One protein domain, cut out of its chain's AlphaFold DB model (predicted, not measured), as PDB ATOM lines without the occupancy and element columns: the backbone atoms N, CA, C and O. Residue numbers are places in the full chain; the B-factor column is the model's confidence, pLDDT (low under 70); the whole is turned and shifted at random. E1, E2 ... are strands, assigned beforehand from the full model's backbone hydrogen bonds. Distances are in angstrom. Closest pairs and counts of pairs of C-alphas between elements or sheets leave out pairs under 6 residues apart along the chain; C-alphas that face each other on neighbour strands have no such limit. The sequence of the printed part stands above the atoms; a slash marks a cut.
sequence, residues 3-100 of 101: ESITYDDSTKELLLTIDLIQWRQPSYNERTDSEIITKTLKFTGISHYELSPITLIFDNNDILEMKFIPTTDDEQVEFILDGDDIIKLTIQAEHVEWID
ATOM      1  N   GLU A   3     121.214 174.344 194.463       88.12
ATOM      2  CA  GLU A   3     121.296 175.691 195.040       88.12
ATOM      3  C   GLU A   3     119.927 176.365 195.099       88.12
ATOM      4  O   GLU A   3     119.593 177.067 196.049       88.12
ATOM      5  N   SER A   4     119.117 176.190 194.053       88.88
ATOM      6  CA  SER A   4     117.780 176.775 194.017       88.88
ATOM      7  C   SER A   4     116.857 176.064 193.036       88.88
ATOM      8  O   SER A   4     117.292 175.506 192.025       88.88
ATOM      9  N   ILE A   5     115.562 176.132 193.345       90.31
ATOM     10  CA  ILE A   5     114.467 175.708 192.476       90.31
ATOM     11  C   ILE A   5     113.490 176.872 192.374       90.31
ATOM     12  O   ILE A   5     112.914 177.293 193.377       90.31
ATOM     13  N   THR A   6     113.292 177.392 191.167       92.00
ATOM     14  CA  THR A   6     112.329 178.466 190.900       92.00
ATOM     15  C   THR A   6     111.335 177.998 189.856       92.00
ATOM     16  O   THR A   6     111.716 177.782 188.711       92.00
ATOM     17  N   TYR A   7     110.068 177.852 190.242       93.19
ATOM     18  CA  TYR A   7     108.972 177.531 189.330       93.19
ATOM     19  C   TYR A   7     108.085 178.760 189.115       93.19
ATOM     20  O   TYR A   7     107.622 179.369 190.083       93.19
ATOM     21  N   ASP A   8     107.834 179.103 187.855       93.88
ATOM     22  CA  ASP A   8     106.895 180.145 187.451       93.88
ATOM     23  C   ASP A   8     105.681 179.504 186.765       93.88
ATOM     24  O   ASP A   8     105.735 179.041 185.624       93.88
ATOM     25  N   ASP A   9     104.554 179.491 187.477       92.06
ATOM     26  CA  ASP A   9     103.309 178.897 186.988       92.06
ATOM     27  C   ASP A   9     102.691 179.671 185.812       92.06
ATOM     28  O   ASP A   9     101.931 179.098 185.027       92.06
ATOM     29  N   SER A  10     103.022 180.959 185.668       95.06
ATOM     30  CA  SER A  10     102.493 181.810 184.601       95.06
ATOM     31  C   SER A  10     103.153 181.526 183.254       95.06
ATOM     32  O   SER A  10     102.475 181.530 182.225       95.06
ATOM     33  N   THR A  11     104.453 181.234 183.264       95.69
ATOM     34  CA  THR A  11     105.235 180.885 182.071       95.69
ATOM     35  C   THR A  11     105.366 179.376 181.873       95.69
ATOM     36  O   THR A  11     105.750 178.946 180.787       95.69
ATOM     37  N   LYS A  12     105.000 178.570 182.882       96.31
ATOM     38  CA  LYS A  12     105.207 177.112 182.923       96.31
ATOM     39  C   LYS A  12     106.679 176.750 182.730       96.31
ATOM     40  O   LYS A  12     107.012 175.824 181.985       96.31
ATOM     41  N   GLU A  13     107.546 177.488 183.417       96.81
ATOM     42  CA  GLU A  13     108.996 177.302 183.404       96.81
ATOM     43  C   GLU A  13     109.524 176.959 184.802       96.81
ATOM     44  O   GLU A  13     109.022 177.454 185.812       96.81
ATOM     45  N   LEU A  14     110.565 176.124 184.860       95.50
ATOM     46  CA  LEU A  14     111.313 175.838 186.085       95.50
ATOM     47  C   LEU A  14     112.803 176.015 185.835       95.50
ATOM     48  O   LEU A  14     113.350 175.491 184.866       95.50
ATOM     49  N   LEU A  15     113.457 176.727 186.746       95.19
ATOM     50  CA  LEU A  15     114.902 176.868 186.813       95.19
ATOM     51  C   LEU A  15     115.422 176.060 187.998       95.19
ATOM     52  O   LEU A  15     115.022 176.298 189.139       95.19
ATOM     53  N   LEU A  16     116.303 175.108 187.711       93.38
ATOM     54  CA  LEU A  16     116.993 174.285 188.697       93.38
ATOM     55  C   LEU A  16     118.486 174.598 188.620       93.38
ATOM     56  O   LEU A  16     119.159 174.187 187.673       93.38
ATOM     57  N   THR A  17     119.002 175.334 189.600       92.19
ATOM     58  CA  THR A  17     120.427 175.677 189.680       92.19
ATOM     59  C   THR A  17     121.160 174.644 190.522       92.19
ATOM     60  O   THR A  17     120.740 174.326 191.634       92.19
ATOM     61  N   ILE A  18     122.244 174.101 189.972       90.50
ATOM     62  CA  ILE A  18     122.986 172.971 190.520       90.50
ATOM     63  C   ILE A  18     124.480 173.286 190.506       90.50
ATOM     64  O   ILE A  18     125.050 173.603 189.460       90.50
ATOM     65  N   ASP A  19     125.126 173.079 191.642       89.06
ATOM     66  CA  ASP A  19     126.572 172.999 191.766       89.06
ATOM     67  C   ASP A  19     127.065 171.604 191.372       89.06
ATOM     68  O   ASP A  19     126.749 170.579 191.996       89.06
ATOM     69  N   LEU A  20     127.850 171.569 190.297       86.00
ATOM     70  CA  LEU A  20     128.492 170.379 189.761       86.00
ATOM     71  C   LEU A  20     129.919 170.287 190.297       86.00
ATOM     72  O   LEU A  20     130.774 171.121 189.994       86.00
ATOM     73  N   ILE A  21     130.188 169.225 191.055       84.19
ATOM     74  CA  ILE A  21     131.516 168.936 191.594       84.19
ATOM     75  C   ILE A  21     132.385 168.343 190.485       84.19
ATOM     76  O   ILE A  21     132.197 167.195 190.065       84.19
ATOM     77  N   GLN A  22     133.357 169.120 190.015       82.62
ATOM     78  CA  GLN A  22     134.223 168.733 188.909       82.62
ATOM     79  C   GLN A  22     135.419 167.906 189.350       82.62
ATOM     80  O   GLN A  22     135.823 167.025 188.604       82.62
ATOM     81  N   TRP A  23     135.951 168.108 190.558       78.88
ATOM     82  CA  TRP A  23     137.223 167.487 190.959       78.88
ATOM     83  C   TRP A  23     137.220 165.949 190.971       78.88
ATOM     84  O   TRP A  23     138.273 165.318 190.907       78.88
ATOM     85  N   ARG A  24     136.036 165.325 191.023       71.56
ATOM     86  CA  ARG A  24     135.859 163.866 190.922       71.56
ATOM     87  C   ARG A  24     135.688 163.353 189.489       71.56
ATOM     88  O   ARG A  24     135.622 162.141 189.292       71.56
ATOM     89  N   GLN A  25     135.579 164.237 188.498       76.31
ATOM     90  CA  GLN A  25     135.412 163.863 187.097       76.31
ATOM     91  C   GLN A  25     136.759 163.428 186.498       76.31
ATOM     92  O   GLN A  25     137.766 164.103 186.713       76.31
ATOM     93  N   PRO A  26     136.804 162.353 185.689       78.44
ATOM     94  CA  PRO A  26     138.053 161.861 185.099       78.44
ATOM     95  C   PRO A  26     138.803 162.885 184.234       78.44
ATOM     96  O   PRO A  26     139.999 162.735 184.005       78.44
ATOM     97  N   SER A  27     138.098 163.894 183.721       83.62
ATOM     98  CA  SER A  27     138.637 164.941 182.851       83.62
ATOM     99  C   SER A  27     139.063 166.213 183.587       83.62
ATOM    100  O   SER A  27     139.454 167.165 182.919       83.62
ATOM    101  N   TYR A  28     138.957 166.260 184.917       86.19
ATOM    102  CA  TYR A  28     139.270 167.450 185.704       86.19
ATOM    103  C   TYR A  28     140.770 167.750 185.749       86.19
ATOM    104  O   TYR A  28     141.589 166.870 186.035       86.19
ATOM    105  N   ASN A  29     141.127 169.012 185.525       86.12
ATOM    106  CA  ASN A  29     142.477 169.526 185.674       86.12
ATOM    107  C   ASN A  29     142.549 170.567 186.797       86.12
ATOM    108  O   ASN A  29     142.217 171.733 186.604       86.12
ATOM    109  N   GLU A  30     143.114 170.164 187.936       85.19
ATOM    110  CA  GLU A  30     143.307 170.997 189.136       85.19
ATOM    111  C   GLU A  30     144.018 172.340 188.869       85.19
ATOM    112  O   GLU A  30     143.870 173.294 189.627       85.19
ATOM    113  N   ARG A  31     144.798 172.455 187.784       85.50
ATOM    114  CA  ARG A  31     145.518 173.695 187.449       85.50
ATOM    115  C   ARG A  31     144.677 174.713 186.686       85.50
ATOM    116  O   ARG A  31     145.057 175.882 186.666       85.50
ATOM    117  N   THR A  32     143.634 174.275 185.985       87.69
ATOM    118  CA  THR A  32     142.882 175.121 185.041       87.69
ATOM    119  C   THR A  32     141.394 175.174 185.329       87.69
ATOM    120  O   THR A  32     140.746 176.140 184.928       87.69
ATOM    121  N   ASP A  33     140.863 174.176 186.028       82.38
ATOM    122  CA  ASP A  33     139.432 173.962 186.152       82.38
ATOM    123  C   ASP A  33     138.974 174.334 187.564       82.38
ATOM    124  O   ASP A  33     139.616 173.997 188.565       82.38
ATOM    125  N   SER A  34     137.835 175.023 187.658       85.19
ATOM    126  CA  SER A  34     137.205 175.281 188.956       85.19
ATOM    127  C   SER A  34     136.677 173.975 189.541       85.19
ATOM    128  O   SER A  34     136.053 173.184 188.840       85.19
ATOM    129  N   GLU A  35     136.919 173.742 190.832       86.00
ATOM    130  CA  GLU A  35     136.468 172.523 191.523       86.00
ATOM    131  C   GLU A  35     134.943 172.358 191.507       86.00
ATOM    132  O   GLU A  35     134.440 171.232 191.504       86.00
ATOM    133  N   ILE A  36     134.224 173.482 191.487       85.38
ATOM    134  CA  ILE A  36     132.770 173.569 191.446       85.38
ATOM    135  C   ILE A  36     132.393 174.438 190.248       85.38
ATOM    136  O   ILE A  36     132.972 175.506 190.044       85.38
ATOM    137  N   ILE A  37     131.423 173.976 189.460       87.81
ATOM    138  CA  ILE A  37     130.757 174.798 188.451       87.81
ATOM    139  C   ILE A  37     129.261 174.794 188.729       87.81
ATOM    140  O   ILE A  37     128.622 173.745 188.674       87.81
ATOM    141  N   THR A  38     128.708 175.979 188.953       89.25
ATOM    142  CA  THR A  38     127.267 176.203 189.038       89.25
ATOM    143  C   THR A  38     126.668 176.265 187.635       89.25
ATOM    144  O   THR A  38     127.142 177.019 186.783       89.25
ATOM    145  N   LYS A  39     125.626 175.475 187.376       91.56
ATOM    146  CA  LYS A  39     124.864 175.497 186.119       91.56
ATOM    147  C   LYS A  39     123.369 175.464 186.385       91.56
ATOM    148  O   LYS A  39     122.938 174.917 187.395       91.56
ATOM    149  N   THR A  40     122.577 175.967 185.444       94.19
ATOM    150  CA  THR A  40     121.115 175.960 185.565       94.19
ATOM    151  C   THR A  40     120.475 175.128 184.468       94.19
ATOM    152  O   THR A  40     120.738 175.332 183.285       94.19
ATOM    153  N   LEU A  41     119.626 174.185 184.874       94.94
ATOM    154  CA  LEU A  41     118.696 173.491 183.994       94.94
ATOM    155  C   LEU A  41     117.417 174.314 183.887       94.94
ATOM    156  O   LEU A  41     116.782 174.619 184.899       94.94
ATOM    157  N   LYS A  42     117.037 174.648 182.659       96.62
ATOM    158  CA  LYS A  42     115.767 175.287 182.342       96.62
ATOM    159  C   LYS A  42     114.809 174.246 181.778       96.62
ATOM    160  O   LYS A  42     115.080 173.659 180.735       96.62
ATOM    161  N   PHE A  43     113.683 174.056 182.453       96.38
ATOM    162  CA  PHE A  43     112.555 173.256 181.989       96.38
ATOM    163  C   PHE A  43     111.469 174.190 181.451       96.38
ATOM    164  O   PHE A  43     111.154 175.201 182.079       96.38
ATOM    165  N   THR A  44     110.896 173.856 180.297       96.25
ATOM    166  CA  THR A  44     109.841 174.642 179.632       96.25
ATOM    167  C   THR A  44     108.681 173.746 179.214       96.25
ATOM    168  O   THR A  44     108.863 172.548 178.988       96.25
ATOM    169  N   GLY A  45     107.478 174.321 179.138       95.88
ATOM    170  CA  GLY A  45     106.270 173.554 178.830       95.88
ATOM    171  C   GLY A  45     105.914 172.582 179.956       95.88
ATOM    172  O   GLY A  45     105.614 171.419 179.705       95.88
ATOM    173  N   ILE A  46     106.014 173.029 181.212       95.31
ATOM    174  CA  ILE A  46     105.756 172.173 182.373       95.31
ATOM    175  C   ILE A  46     104.275 171.806 182.451       95.31
ATOM    176  O   ILE A  46     103.411 172.666 182.644       95.31
ATOM    177  N   SER A  47     103.995 170.509 182.342       94.44
ATOM    178  CA  SER A  47     102.657 169.929 182.483       94.44
ATOM    179  C   SER A  47     102.405 169.376 183.888       94.44
ATOM    180  O   SER A  47     101.254 169.307 184.322       94.44
ATOM    181  N   HIS A  48     103.469 169.045 184.625       93.75
ATOM    182  CA  HIS A  48     103.401 168.591 186.011       93.75
ATOM    183  C   HIS A  48     104.605 169.095 186.813       93.75
ATOM    184  O   HIS A  48     105.748 168.989 186.371       93.75
ATOM    185  N   TYR A  49     104.332 169.619 188.006       93.81
ATOM    186  CA  TYR A  49     105.326 170.039 188.986       93.81
ATOM    187  C   TYR A  49     104.829 169.665 190.380       93.81
ATOM    188  O   TYR A  49     103.738 170.077 190.787       93.81
ATOM    189  N   GLU A  50     105.638 168.910 191.111       93.56
ATOM    190  CA  GLU A  50     105.397 168.570 192.507       93.56
ATOM    191  C   GLU A  50     106.701 168.679 193.300       93.56
ATOM    192  O   GLU A  50     107.752 168.199 192.875       93.56
ATOM    193  N   LEU A  51     106.620 169.307 194.474       91.12
ATOM    194  CA  LEU A  51     107.718 169.418 195.427       91.12
ATOM    195  C   LEU A  51     107.214 169.009 196.814       91.12
ATOM    196  O   LEU A  51     106.263 169.601 197.329       91.12
ATOM    197  N   SER A  52     107.840 167.993 197.413       89.31
ATOM    198  CA  SER A  52     107.401 167.405 198.682       89.31
ATOM    199  C   SER A  52     108.583 167.059 199.602       89.31
ATOM    200  O   SER A  52     109.456 166.308 199.169       89.31
ATOM    201  N   PRO A  53     108.618 167.538 200.862       84.56
ATOM    202  CA  PRO A  53     107.712 168.538 201.426       84.56
ATOM    203  C   PRO A  53     107.856 169.887 200.701       84.56
ATOM    204  O   PRO A  53     108.885 170.167 200.089       84.56
ATOM    205  N   ILE A  54     106.822 170.731 200.767       78.12
ATOM    206  CA  ILE A  54     106.897 172.093 200.221       78.12
ATOM    207  C   ILE A  54     107.872 172.888 201.096       78.12
ATOM    208  O   ILE A  54     107.490 173.432 202.132       78.12
ATOM    209  N   THR A  55     109.134 172.937 200.680       70.06
ATOM    210  CA  THR A  55     110.170 173.789 201.260       70.06
ATOM    211  C   THR A  55     110.711 174.729 200.194       70.06
ATOM    212  O   THR A  55     110.858 174.359 199.033       70.06
ATOM    213  N   LEU A  56     110.968 175.974 200.587       60.62
ATOM    214  CA  LEU A  56     111.582 176.998 199.734       60.62
ATOM    215  C   LEU A  56     113.049 177.240 200.108       60.62
ATOM    216  O   LEU A  56     113.691 178.112 199.529       60.62
ATOM    217  N   ILE A  57     113.558 176.504 201.099       66.12
ATOM    218  CA  ILE A  57     114.937 176.606 201.561       66.12
ATOM    219  C   ILE A  57     115.668 175.372 201.044       66.12
ATOM    220  O   ILE A  57     115.402 174.251 201.478       66.12
ATOM    221  N   PHE A  58     116.556 175.609 200.087       67.19
ATOM    222  CA  PHE A  58     117.550 174.655 199.620       67.19
ATOM    223  C   PHE A  58     118.880 175.178 200.161       67.19
ATOM    224  O   PHE A  58     119.340 176.228 199.722       67.19
ATOM    225  N   ASP A  59     119.427 174.530 201.187       66.12
ATOM    226  CA  ASP A  59     120.708 174.909 201.790       66.12
ATOM    227  C   ASP A  59     121.614 173.682 201.744       66.12
ATOM    228  O   ASP A  59     121.599 172.838 202.636       66.12
ATOM    229  N   ASN A  60     122.371 173.568 200.654       66.12
ATOM    230  CA  ASN A  60     123.250 172.436 200.360       66.12
ATOM    231  C   ASN A  60     122.530 171.098 200.126       66.12
ATOM    232  O   ASN A  60     122.998 170.051 200.571       66.12
ATOM    233  N   ASN A  61     121.407 171.103 199.401       81.62
ATOM    234  CA  ASN A  61     120.655 169.870 199.188       81.62
ATOM    235  C   ASN A  61     121.345 168.980 198.144       81.62
ATOM    236  O   ASN A  61     121.409 169.320 196.957       81.62
ATOM    237  N   ASP A  62     121.843 167.819 198.553       85.00
ATOM    238  CA  ASP A  62     122.548 166.914 197.649       85.00
ATOM    239  C   ASP A  62     121.578 166.081 196.811       85.00
ATOM    240  O   ASP A  62     120.583 165.567 197.305       85.00
ATOM    241  N   ILE A  63     121.875 165.912 195.519       88.12
ATOM    242  CA  ILE A  63     121.096 165.008 194.664       88.12
ATOM    243  C   ILE A  63     121.537 163.582 194.988       88.12
ATOM    244  O   ILE A  63     122.635 163.173 194.605       88.12
ATOM    245  N   LEU A  64     120.682 162.823 195.671       88.56
ATOM    246  CA  LEU A  64     120.927 161.413 195.980       88.56
ATOM    247  C   LEU A  64     120.623 160.519 194.785       88.56
ATOM    248  O   LEU A  64     121.362 159.580 194.490       88.56
ATOM    249  N   GLU A  65     119.510 160.802 194.114       90.56
ATOM    250  CA  GLU A  65     119.010 159.998 193.011       90.56
ATOM    251  C   GLU A  65     118.267 160.881 192.009       90.56
ATOM    252  O   GLU A  65     117.547 161.809 192.374       90.56
ATOM    253  N   MET A  66     118.431 160.556 190.731       91.94
ATOM    254  CA  MET A  66     117.613 161.065 189.640       91.94
ATOM    255  C   MET A  66     117.092 159.858 188.873       91.94
ATOM    256  O   MET A  66     117.876 158.984 188.489       91.94
ATOM    257  N   LYS A  67     115.784 159.809 188.633       93.56
ATOM    258  CA  LYS A  67     115.173 158.726 187.862       93.56
ATOM    259  C   LYS A  67     114.084 159.234 186.934       93.56
ATOM    260  O   LYS A  67     113.407 160.216 187.226       93.56
ATOM    261  N   PHE A  68     113.908 158.508 185.840       92.69
ATOM    262  CA  PHE A  68     112.806 158.704 184.912       92.69
ATOM    263  C   PHE A  68     111.663 157.756 185.285       92.69
ATOM    264  O   PHE A  68     111.874 156.555 185.472       92.69
ATOM    265  N   ILE A  69     110.464 158.305 185.443       93.06
ATOM    266  CA  ILE A  69     109.238 157.593 185.789       93.06
ATOM    267  C   ILE A  69     108.349 157.577 184.540       93.06
ATOM    268  O   ILE A  69     107.886 158.637 184.119       93.06
ATOM    269  N   PRO A  70     108.074 156.406 183.942       90.06
ATOM    270  CA  PRO A  70     107.156 156.315 182.815       90.06
ATOM    271  C   PRO A  70     105.740 156.724 183.231       90.06
ATOM    272  O   PRO A  70     105.233 156.275 184.263       90.06
ATOM    273  N   THR A  71     105.077 157.523 182.404       86.44
ATOM    274  CA  THR A  71     103.662 157.886 182.543       86.44
ATOM    275  C   THR A  71     102.862 157.359 181.349       86.44
ATOM    276  O   THR A  71     103.399 156.696 180.464       86.44
ATOM    277  N   THR A  72     101.545 157.580 181.341       80.56
ATOM    278  CA  THR A  72     100.678 157.103 180.248       80.56
ATOM    279  C   THR A  72     100.988 157.782 178.915       80.56
ATOM    280  O   THR A  72     100.892 157.127 177.879       80.56
ATOM    281  N   ASP A  73     101.390 159.054 178.956       76.44
ATOM    282  CA  ASP A  73     101.551 159.889 177.765       76.44
ATOM    283  C   ASP A  73     103.016 160.287 177.492       76.44
ATOM    284  O   ASP A  73     103.329 160.649 176.360       76.44
ATOM    285  N   ASP A  74     103.911 160.205 178.490       85.00
ATOM    286  CA  ASP A  74     105.339 160.566 178.374       85.00
ATOM    287  C   ASP A  74     106.177 160.048 179.573       85.00
ATOM    288  O   ASP A  74     105.773 159.102 180.254       85.00
ATOM    289  N   GLU A  75     107.306 160.677 179.904       88.88
ATOM    290  CA  GLU A  75     108.111 160.426 181.106       88.88
ATOM    291  C   GLU A  75     108.133 161.626 182.070       88.88
ATOM    292  O   GLU A  75     108.091 162.790 181.679       88.88
ATOM    293  N   GLN A  76     108.222 161.333 183.365       93.94
ATOM    294  CA  GLN A  76     108.511 162.293 184.428       93.94
ATOM    295  C   GLN A  76     109.947 162.122 184.900       93.94
ATOM    296  O   GLN A  76     110.468 161.010 184.918       93.94
ATOM    297  N   VAL A  77     110.577 163.203 185.345       94.62
ATOM    298  CA  VAL A  77     111.832 163.132 186.091       94.62
ATOM    299  C   VAL A  77     111.551 163.366 187.570       94.62
ATOM    300  O   VAL A  77     110.899 164.343 187.931       94.62
ATOM    301  N   GLU A  78     112.040 162.469 188.426       95.44
ATOM    302  CA  GLU A  78     112.031 162.640 189.880       95.44
ATOM    303  C   GLU A  78     113.470 162.789 190.379       95.44
ATOM    304  O   GLU A  78     114.326 161.936 190.120       95.44
ATOM    305  N   PHE A  79     113.720 163.871 191.111       93.44
ATOM    306  CA  PHE A  79     114.941 164.097 191.870       93.44
ATOM    307  C   PHE A  79     114.663 163.834 193.349       93.44
ATOM    308  O   PHE A  79     113.723 164.391 193.921       93.44
ATOM    309  N   ILE A  80     115.505 163.009 193.967       92.31
ATOM    310  CA  ILE A  80     115.546 162.804 195.413       92.31
ATOM    311  C   ILE A  80     116.714 163.615 195.958       92.31
ATOM    312  O   ILE A  80     117.866 163.363 195.597       92.31
ATOM    313  N   LEU A  81     116.405 164.583 196.814       90.75
ATOM    314  CA  LEU A  81     117.372 165.497 197.403       90.75
ATOM    315  C   LEU A  81     117.516 165.229 198.907       90.75
ATOM    316  O   LEU A  81     116.515 165.025 199.598       90.75
ATOM    317  N   ASP A  82     118.751 165.255 199.395       86.88
ATOM    318  CA  ASP A  82     119.109 165.199 200.814       86.88
ATOM    319  C   ASP A  82     119.264 166.624 201.341       86.88
ATOM    320  O   ASP A  82     120.276 167.268 201.075       86.88
ATOM    321  N   GLY A  83     118.230 167.152 201.997       75.44
ATOM    322  CA  GLY A  83     118.299 168.413 202.741       75.44
ATOM    323  C   GLY A  83     118.125 168.164 204.239       75.44
ATOM    324  O   GLY A  83     118.445 167.090 204.740       75.44
ATOM    325  N   ASP A  84     117.533 169.125 204.956       75.38
ATOM    326  CA  ASP A  84     117.082 168.911 206.346       75.38
ATOM    327  C   ASP A  84     116.072 167.745 206.463       75.38
ATOM    328  O   ASP A  84     116.016 167.060 207.484       75.38
ATOM    329  N   ASP A  85     115.303 167.513 205.396       80.06
ATOM    330  CA  ASP A  85     114.427 166.364 205.170       80.06
ATOM    331  C   ASP A  85     114.680 165.794 203.759       80.06
ATOM    332  O   ASP A  85     115.239 166.467 202.887       80.06
ATOM    333  N   ILE A  86     114.204 164.569 203.498       86.88
ATOM    334  CA  ILE A  86     114.204 164.006 202.138       86.88
ATOM    335  C   ILE A  86     113.187 164.761 201.282       86.88
ATOM    336  O   ILE A  86     111.976 164.653 201.502       86.88
ATOM    337  N   ILE A  87     113.682 165.475 200.275       89.31
ATOM    338  CA  ILE A  87     112.866 166.265 199.352       89.31
ATOM    339  C   ILE A  87     112.740 165.525 198.028       89.31
ATOM    340  O   ILE A  87     113.710 165.005 197.480       89.31
ATOM    341  N   LYS A  88     111.523 165.493 197.498       92.00
ATOM    342  CA  LYS A  88     111.204 164.947 196.184       92.00
ATOM    343  C   LYS A  88     110.742 166.070 195.280       92.00
ATOM    344  O   LYS A  88     109.793 166.775 195.620       92.00
ATOM    345  N   LEU A  89     111.413 166.211 194.146       93.06
ATOM    346  CA  LEU A  89     111.031 167.107 193.063       93.06
ATOM    347  C   LEU A  89     110.639 166.258 191.858       93.06
ATOM    348  O   LEU A  89     111.500 165.593 191.283       93.06
ATOM    349  N   THR A  90     109.376 166.326 191.456       95.00
ATOM    350  CA  THR A  90     108.853 165.616 190.288       95.00
ATOM    351  C   THR A  90     108.430 166.624 189.231       95.00
ATOM    352  O   THR A  90     107.640 167.530 189.501       95.00
ATOM    353  N   ILE A  91     108.978 166.488 188.024       95.62
ATOM    354  CA  ILE A  91     108.752 167.413 186.910       95.62
ATOM    355  C   ILE A  91     108.369 166.619 185.662       95.62
ATOM    356  O   ILE A  91     108.991 165.608 185.336       95.62
ATOM    357  N   GLN A  92     107.380 167.122 184.930       95.62
ATOM    358  CA  GLN A  92     107.106 166.757 183.543       95.62
ATOM    359  C   GLN A  92     107.156 168.021 182.690       95.62
ATOM    360  O   GLN A  92     106.472 168.997 183.007       95.62
ATOM    361  N   ALA A  93     107.963 168.010 181.633       94.94
ATOM    362  CA  ALA A  93     108.203 169.170 180.782       94.94
ATOM    363  C   ALA A  93     108.415 168.742 179.327       94.94
ATOM    364  O   ALA A  93     108.946 167.665 179.074       94.94
ATOM    365  N   GLU A  94     108.055 169.609 178.382       94.06
ATOM    366  CA  GLU A  94     108.262 169.369 176.946       94.06
ATOM    367  C   GLU A  94     109.739 169.475 176.542       94.06
ATOM    368  O   GLU A  94     110.195 168.794 175.619       94.06
ATOM    369  N   HIS A  95     110.496 170.351 177.207       94.06
ATOM    370  CA  HIS A  95     111.896 170.587 176.878       94.06
ATOM    371  C   HIS A  95     112.735 170.921 178.112       94.06
ATOM    372  O   HIS A  95     112.268 171.583 179.043       94.06
ATOM    373  N   VAL A  96     113.997 170.484 178.082       94.31
ATOM    374  CA  VAL A  96     115.014 170.778 179.092       94.31
ATOM    375  C   VAL A  96     116.336 171.142 178.422       94.31
ATOM    376  O   VAL A  96     116.801 170.440 177.523       94.31
ATOM    377  N   GLU A  97     116.961 172.222 178.879       95.50
ATOM    378  CA  GLU A  97     118.265 172.672 178.390       95.50
ATOM    379  C   GLU A  97     119.146 173.228 179.513       95.50
ATOM    380  O   GLU A  97     118.662 173.675 180.554       95.50
ATOM    381  N   TRP A  98     120.462 173.203 179.294       93.69
ATOM    382  CA  TRP A  98     121.409 173.932 180.135       93.69
ATOM    383  C   TRP A  98     121.480 175.384 179.674       93.69
ATOM    384  O   TRP A  98     121.712 175.630 178.490       93.69
ATOM    385  N   ILE A  99     121.362 176.325 180.607       92.19
ATOM    386  CA  ILE A  99     121.572 177.752 180.349       92.19
ATOM    387  C   ILE A  99     122.755 178.275 181.168       92.19
ATOM    388  O   ILE A  99     122.963 177.864 182.314       92.19
ATOM    389  N   ASP A 100     123.516 179.188 180.569       77.31
ATOM    390  CA  ASP A 100     124.509 179.990 181.278       77.31
ATOM    391  C   ASP A 100     123.794 181.221 181.868       77.31
ATOM    392  O   ASP A 100     122.985 181.851 181.179       77.31
TER     393      ASP A 100
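This is residues 3 to 100 of the 101 residues of an uncharacterized protein of Paenibacillus donghaensis (UniProt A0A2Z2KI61). One twisted sheet bends into two wings, E1 and E2 in one, E4 and E5 in the other, while E3 and E6 run through both. The E2-E3 hairpin reaches out along the longest axis, residues 22 to 35 at its tip. The printed part has 98 residues, class all strand, E1 to E6 along the chain, sheet order E1 - E2 - E3 - E6 - E5 - E4, all antiparallel. It is only just compact, close to loose: radius of gyration of the C-alphas 14.7 A, spans 46 by 29 by 26 A.

Start at E3, residues 36 to 52, which bends by 126 degrees at residue 47. Its neighbour E6, residues 86 to 99, bends by 110 degrees at residue 94; N 42 and O 97, 2.8 A, are within hydrogen-bond range. On the other side of E3 from E6, find its neighbour E2, residues 13 to 21, at N 18 and O 39, 2.8 A, then edge strand E1, residues 3 to 8, at N 6 and O 15, 2.9 A. Beside E6, find E5, residues 75 to 82, at N 79 and O 89, 2.8 A, then edge strand E4, residues 62 to 70, at N 69 and O 76, 2.8 A. E1 E2 E3 and E4 E5 E6 are meanders, each strand the antiparallel neighbour of the one before; E3 E4 E5 E6 form a Greek key, four strands in a row of which E4 E5 E6 are a meander and the first, E3, is the antiparallel neighbour of the fourth, E6.

Find E1's start, C-alpha 3, at (121.296, 175.691, 195.040), and E6's end, C-alpha 99, at (121.572, 177.752, 180.349). E3 measures 27.1 A from first to last C-alpha.

The printed part has no cut; E2 to E3 is a long link. Residues 56 to 60 are under pLDDT 70.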